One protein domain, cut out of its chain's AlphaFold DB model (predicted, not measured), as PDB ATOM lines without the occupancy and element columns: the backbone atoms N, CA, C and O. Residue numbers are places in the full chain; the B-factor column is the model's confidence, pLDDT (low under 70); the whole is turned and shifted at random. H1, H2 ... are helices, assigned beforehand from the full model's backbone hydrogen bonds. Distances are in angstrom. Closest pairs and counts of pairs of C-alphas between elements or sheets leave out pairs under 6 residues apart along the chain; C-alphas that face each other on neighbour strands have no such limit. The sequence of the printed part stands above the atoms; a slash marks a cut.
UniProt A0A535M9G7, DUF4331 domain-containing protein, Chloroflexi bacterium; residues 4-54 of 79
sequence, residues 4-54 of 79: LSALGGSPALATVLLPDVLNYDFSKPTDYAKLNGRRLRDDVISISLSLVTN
ATOM      1  N   LEU A   4      27.698  37.480  22.408       91.75
ATOM      2  CA  LEU A   4      27.736  37.200  23.844       91.75
ATOM      3  C   LEU A   4      29.123  37.462  24.452       91.75
ATOM      4  O   LEU A   4      29.230  38.130  25.475       91.75
ATOM      5  N   SER A   5      30.195  37.023  23.791       93.81
ATOM      6  CA  SER A   5      31.566  37.311  24.227       93.81
ATOM      7  C   SER A   5      31.925  38.794  24.133       93.81
ATOM      8  O   SER A   5      32.722  39.267  24.935       93.81
ATOM      9  N   ALA A   6      31.340  39.538  23.188       93.00
ATOM     10  CA  ALA A   6      31.540  40.986  23.097       93.00
ATOM     11  C   ALA A   6      30.921  41.748  24.286       93.00
ATOM     12  O   ALA A   6      31.409  42.816  24.640       93.00
ATOM     13  N   LEU A   7      29.890  41.185  24.924       92.44
ATOM     14  CA  LEU A   7      29.262  41.724  26.136       92.44
ATOM     15  C   LEU A   7      29.987  41.315  27.435       92.44
ATOM     16  O   LEU A   7      29.552  41.700  28.515       92.44
ATOM     17  N   GLY A   8      31.061  40.521  27.352       93.12
ATOM     18  CA  GLY A   8      31.738  39.925  28.514       93.12
ATOM     19  C   GLY A   8      31.136  38.593  28.983       93.12
ATOM     20  O   GLY A   8      31.658  37.976  29.910       93.12
ATOM     21  N   GLY A   9      30.073  38.117  28.328       92.50
ATOM     22  CA  GLY A   9      29.405  36.854  28.623       92.50
ATOM     23  C   GLY A   9      30.173  35.610  28.169       92.50
ATOM     24  O   GLY A   9      30.997  35.638  27.250       92.50
ATOM     25  N   SER A  10      29.854  34.472  28.790       93.06
ATOM     26  CA  SER A  10      30.440  33.172  28.447       93.06
ATOM     27  C   SER A  10      29.582  32.418  27.423       93.06
ATOM     28  O   SER A  10      28.413  32.157  27.704       93.06
ATOM     29  N   PRO A  11      30.138  31.958  26.283       91.44
ATOM     30  CA  PRO A  11      29.432  31.068  25.354       91.44
ATOM     31  C   PRO A  11      28.917  29.769  25.991       91.44
ATOM     32  O   PRO A  11      27.967  29.184  25.478       91.44
ATOM     33  N   ALA A  12      29.495  29.336  27.122       92.06
ATOM     34  CA  ALA A  12      29.012  28.182  27.884       92.06
ATOM     35  C   ALA A  12      27.585  28.380  28.421       92.06
ATOM     36  O   ALA A  12      26.896  27.406  28.694       92.06
ATOM     37  N   LEU A  13      27.100  29.622  28.508       91.25
ATOM     38  CA  LEU A  13      25.716  29.909  28.870       91.25
ATOM     39  C   LEU A  13      24.713  29.190  27.953       91.25
ATOM     40  O   LEU A  13      23.655  28.757  28.402       91.25
ATOM     41  N   ALA A  14      25.071  28.994  26.681       90.19
ATOM     42  CA  ALA A  14      24.246  28.253  25.737       90.19
ATOM     43  C   ALA A  14      24.009  26.798  26.171       90.19
ATOM     44  O   ALA A  14      22.951  26.260  25.878       90.19
ATOM     45  N   THR A  15      24.926  26.162  26.909       91.25
ATOM     46  CA  THR A  15      24.721  24.782  27.393       91.25
ATOM     47  C   THR A  15      23.737  24.702  28.558       91.25
ATOM     48  O   THR A  15      23.381  23.606  28.977       91.25
ATOM     49  N   VAL A  16      23.354  25.851  29.118       89.44
ATOM     50  CA  VAL A  16      22.378  25.970  30.204       89.44
ATOM     51  C   VAL A  16      21.026  26.440  29.666       89.44
ATOM     52  O   VAL A  16      19.997  25.940  30.103       89.44
ATOM     53  N   LEU A  17      21.029  27.393  28.725       89.25
ATOM     54  CA  LEU A  17      19.811  28.012  28.186       89.25
ATOM     55  C   LEU A  17      19.270  27.339  26.916       89.25
ATOM     56  O   LEU A  17      18.167  27.677  26.497       89.25
ATOM     57  N   LEU A  18      20.034  26.441  26.281       91.25
ATOM     58  CA  LEU A  18      19.581  25.682  25.114       91.25
ATOM     59  C   LEU A  18      19.423  24.183  25.433       91.25
ATOM     60  O   LEU A  18      20.278  23.613  26.115       91.25
ATOM     61  N   PRO A  19      18.392  23.516  24.877       92.12
ATOM     62  CA  PRO A  19      17.282  24.111  24.120       92.12
ATOM     63  C   PRO A  19      16.462  25.065  25.003       92.12
ATOM     64  O   PRO A  19      16.561  24.981  26.221       92.12
ATOM     65  N   ASP A  20      15.687  25.968  24.394       91.44
ATOM     66  CA  ASP A  20      14.845  26.943  25.111       91.44
ATOM     67  C   ASP A  20      13.645  26.244  25.777       91.44
ATOM     68  O   ASP A  20      12.493  26.333  25.355       91.44
ATOM     69  N   VAL A  21      13.963  25.412  26.766       92.00
ATOM     70  CA  VAL A  21      13.066  24.553  27.523       92.00
ATOM     71  C   VAL A  21      13.553  24.552  28.961       92.00
ATOM     72  O   VAL A  21      14.680  24.168  29.271       92.00
ATOM     73  N   LEU A  22      12.666  24.950  29.860       91.69
ATOM     74  CA  LEU A  22      12.927  24.985  31.286       91.69
ATOM     75  C   LEU A  22      12.512  23.660  31.939       91.69
ATOM     76  O   LEU A  22      11.334  23.304  31.925       91.69
ATOM     77  N   ASN A  23      13.452  22.971  32.589       92.31
ATOM     78  CA  ASN A  23      13.115  21.879  33.503       92.31
ATOM     79  C   ASN A  23      12.644  22.465  34.838       92.31
ATOM     80  O   ASN A  23      13.442  23.035  35.578       92.31
ATOM     81  N   TYR A  24      11.353  22.324  35.140       95.19
ATOM     82  CA  TYR A  24      10.765  22.858  36.366       95.19
ATOM     83  C   TYR A  24      10.737  21.807  37.483       95.19
ATOM     84  O   TYR A  24      10.151  20.734  37.334       95.19
ATOM     85  N   ASP A  25      11.339  22.135  38.621       96.81
ATOM     86  CA  ASP A  25      11.340  21.324  39.832       96.81
ATOM     87  C   ASP A  25      10.264  21.823  40.806       96.81
ATOM     88  O   ASP A  25      10.414  22.854  41.468       96.81
ATOM     89  N   PHE A  26       9.180  21.053  40.922       96.69
ATOM     90  CA  PHE A  26       8.049  21.341  41.810       96.69
ATOM     91  C   PHE A  26       8.393  21.259  43.305       96.69
ATOM     92  O   PHE A  26       7.616  21.742  44.126       96.69
ATOM     93  N   SER A  27       9.535  20.667  43.675       97.81
ATOM     94  CA  SER A  27      10.000  20.627  45.068       97.81
ATOM     95  C   SER A  27      10.732  21.904  45.494       97.81
ATOM     96  O   SER A  27      10.966  22.118  46.686       97.81
ATOM     97  N   LYS A  28      11.089  22.769  44.535       96.81
ATOM     98  CA  LYS A  28      11.821  24.012  44.775       96.81
ATOM     99  C   LYS A  28      10.911  25.230  44.606       96.81
ATOM    100  O   LYS A  28      10.014  25.224  43.763       96.81
ATOM    101  N   PRO A  29      11.157  26.317  45.357       95.94
ATOM    102  CA  PRO A  29      10.476  27.582  45.114       95.94
ATOM    103  C   PRO A  29      10.684  28.060  43.672       95.94
ATOM    104  O   PRO A  29      11.775  27.903  43.121       95.94
ATOM    105  N   THR A  30       9.668  28.701  43.087       96.06
ATOM    106  CA  THR A  30       9.801  29.377  41.786       96.06
ATOM    107  C   THR A  30      10.887  30.446  41.879       96.06
ATOM    108  O   THR A  30      10.832  31.186  42.844       96.06
ATOM    109  N   ASP A  31      11.866  30.565  40.989       95.19
ATOM    110  CA  ASP A  31      12.938  31.579  41.103       95.19
ATOM    111  C   ASP A  31      13.675  31.720  39.762       95.19
ATOM    112  O   ASP A  31      14.300  30.755  39.302       95.19
ATOM    113  N   TYR A  32      13.604  32.901  39.138       94.50
ATOM    114  CA  TYR A  32      14.203  33.126  37.818       94.50
ATOM    115  C   TYR A  32      15.731  32.995  37.826       94.50
ATOM    116  O   TYR A  32      16.297  32.360  36.937       94.50
ATOM    117  N   ALA A  33      16.406  33.496  38.865       92.56
ATOM    118  CA  ALA A  33      17.865  33.421  38.973       92.56
ATOM    119  C   ALA A  33      18.371  31.981  39.163       92.56
ATOM    120  O   ALA A  33      19.519  31.676  38.842       92.56
ATOM    121  N   LYS A  34      17.518  31.086  39.671       93.69
ATOM    122  CA  LYS A  34      17.828  29.658  39.850       93.69
ATOM    123  C   LYS A  34      17.334  28.779  38.708       93.69
ATOM    124  O   LYS A  34      17.400  27.559  38.839       93.69
ATOM    125  N   LEU A  35      16.833  29.374  37.622       93.25
ATOM    126  CA  LEU A  35      16.258  28.650  36.489       93.25
ATOM    127  C   LEU A  35      15.158  27.678  36.943       93.25
ATOM    128  O   LEU A  35      15.143  26.514  36.555       93.25
ATOM    129  N   ASN A  36      14.236  28.153  37.789       96.31
ATOM    130  CA  ASN A  36      13.075  27.380  38.232       96.31
ATOM    131  C   ASN A  36      11.793  28.218  38.137       96.31
ATOM    132  O   ASN A  36      11.122  28.476  39.126       96.31
ATOM    133  N   GLY A  37      11.460  28.695  36.940       95.06
ATOM    134  CA  GLY A  37      10.273  29.514  36.665       95.06
ATOM    135  C   GLY A  37      10.483  30.999  36.960       95.06
ATOM    136  O   GLY A  37      11.611  31.449  37.111       95.06
ATOM    137  N   ARG A  38       9.394  31.774  37.003       94.75
ATOM    138  CA  ARG A  38       9.421  33.233  37.204       94.75
ATOM    139  C   ARG A  38       8.351  33.663  38.204       94.75
ATOM    140  O   ARG A  38       7.170  33.384  37.985       94.75
ATOM    141  N   ARG A  39       8.742  34.372  39.263       92.31
ATOM    142  CA  ARG A  39       7.818  35.063  40.175       92.31
ATOM    143  C   ARG A  39       7.465  36.443  39.636       92.31
ATOM    144  O   ARG A  39       8.237  37.051  38.907       92.31
ATOM    145  N   LEU A  40       6.334  36.977  40.093       90.00
ATOM    146  CA  LEU A  40       5.932  38.356  39.800       90.00
ATOM    147  C   LEU A  40       6.982  39.378  40.279       90.00
ATOM    148  O   LEU A  40       7.216  40.369  39.613       90.00
ATOM    149  N   ARG A  41       7.640  39.098  41.411       90.62
ATOM    150  CA  ARG A  41       8.658  39.956  42.042       90.62
ATOM    151  C   ARG A  41      10.075  39.788  41.487       90.62
ATOM    152  O   ARG A  41      10.977  40.457  41.981       90.62
ATOM    153  N   ASP A  42      10.292  38.878  40.539       93.69
ATOM    154  CA  ASP A  42      11.630  38.671  39.988       93.69
ATOM    155  C   ASP A  42      11.974  39.829  39.042       93.69
ATOM    156  O   ASP A  42      11.262  40.080  38.069       93.69
ATOM    157  N   ASP A  43      13.094  40.504  39.301       94.69
ATOM    158  CA  ASP A  43      13.662  41.504  38.397       94.69
ATOM    159  C   ASP A  43      14.398  40.797  37.249       94.69
ATOM    160  O   ASP A  43      15.615  40.580  37.258       94.69
ATOM    161  N   VAL A  44      13.606  40.345  36.277       95.06
ATOM    162  CA  VAL A  44      14.077  39.539  35.146       95.06
ATOM    163  C   VAL A  44      15.150  40.266  34.343       95.06
ATOM    164  O   VAL A  44      16.093  39.617  33.887       95.06
ATOM    165  N   ILE A  45      15.030  41.583  34.162       95.88
ATOM    166  CA  ILE A  45      15.973  42.343  33.340       95.88
ATOM    167  C   ILE A  45      17.314  42.468  34.051       95.88
ATOM    168  O   ILE A  45      18.325  42.117  33.440       95.88
ATOM    169  N   SER A  46      17.343  42.839  35.333       96.50
ATOM    170  CA  SER A  46      18.588  42.885  36.111       96.50
ATOM    171  C   SER A  46      19.295  41.522  36.152       96.50
ATOM    172  O   SER A  46      20.504  41.433  35.915       96.50
ATOM    173  N   ILE A  47      18.546  40.428  36.352       95.19
ATOM    174  CA  ILE A  47      19.101  39.062  36.328       95.19
ATOM    175  C   ILE A  47      19.662  38.717  34.938       95.19
ATOM    176  O   ILE A  47      20.774  38.196  34.833       95.19
ATOM    177  N   SER A  48      18.924  39.027  33.869       94.31
ATOM    178  CA  SER A  48      19.338  38.736  32.488       94.31
ATOM    179  C   SER A  48      20.584  39.522  32.092       94.31
ATOM    180  O   SER A  48      21.508  38.944  31.521       94.31
ATOM    181  N   LEU A  49      20.644  40.812  32.436       96.25
ATOM    182  CA  LEU A  49      21.815  41.668  32.238       96.25
ATOM    183  C   LEU A  49      23.035  41.081  32.946       96.25
ATOM    184  O   LEU A  49      24.070  40.885  32.305       96.25
ATOM    185  N   SER A  50      22.892  40.707  34.220       95.19
ATOM    186  CA  SER A  50      23.985  40.098  34.980       95.19
ATOM    187  C   SER A  50      24.456  38.791  34.341       95.19
ATOM    188  O   SER A  50      25.651  38.505  34.333       95.19
ATOM    189  N   LEU A  51      23.544  37.997  33.781       93.00
ATOM    190  CA  LEU A  51      23.864  36.720  33.154       93.00
ATOM    191  C   LEU A  51      24.624  36.894  31.829       93.00
ATOM    192  O   LEU A  51      25.681  36.290  31.638       93.00
ATOM    193  N   VAL A  52      24.124  37.737  30.919       93.75
ATOM    194  CA  VAL A  52      24.717  37.906  29.575       93.75
ATOM    195  C   VAL A  52      25.998  38.736  29.580       93.75
ATOM    196  O   VAL A  52      26.787  38.636  28.643       93.75
ATOM    197  N   THR A  53      26.229  39.523  30.630       95.38
ATOM    198  CA  THR A  53      27.451  40.327  30.804       95.38
ATOM    199  C   THR A  53      28.446  39.719  31.790       95.38
ATOM    200  O   THR A  53      29.447  40.356  32.118       95.38
ATOM    201  N   ASN A  54      28.183  38.505  32.293       93.69
ATOM    202  CA  ASN A  54      28.990  37.857  33.334       93.69
ATOM    203  C   ASN A  54      29.231  38.772  34.557       93.69
ATOM    204  O   ASN A  54      30.345  38.889  35.066       93.69
TER     205      ASN A  54
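This is residues 4 to 54 of the 79 residues of the protein "DUF4331 domain-containing protein" of Chloroflexi bacterium (UniProt A0A535M9G7). This domain has little regular structure: two short helices, H1 and H2, lie across from each other toward one end of an elongated outline, and the long stretch of residues 18 to 43, with no named element, runs out to the other end and folds back, its C-alphas 5 to 19 A from the mean of all C-alphas. The printed part has 51 residues, with two named helices in the order H1, H2 and no named strand. The class is all helix, though the named elements hold 16 of the 51 residues. It is only just loose, close to compact, with a radius of gyration of the C-alphas of 11.9 A, and elongated, spanning 36 by 23 by 13 A.

H2, residues 44 to 52, and H1, residues 11 to 17, are only just apart, their closest C-alphas 8.1 A from each other. In H2 every O i to N i+4 pair is within hydrogen-bond range; in H1 1 of 3 is, beside 3 of 4 O i to N i+3 pairs.

H2 measures 12.1 A from C-alpha 44 at (14.077, 39.539, 35.146) to C-alpha 52 at (24.717, 37.906, 29.575). H1 measures 10.5 A and begins at C-alpha 11, (29.432, 31.068, 25.354).

The C-alphas of Ala 6 and Ser 27 are the two farthest apart, 36.9 A. The link from H1 to H2, 26 residues, is long. The printed part has no cut, and no printed residue is under 70 in pLDDT.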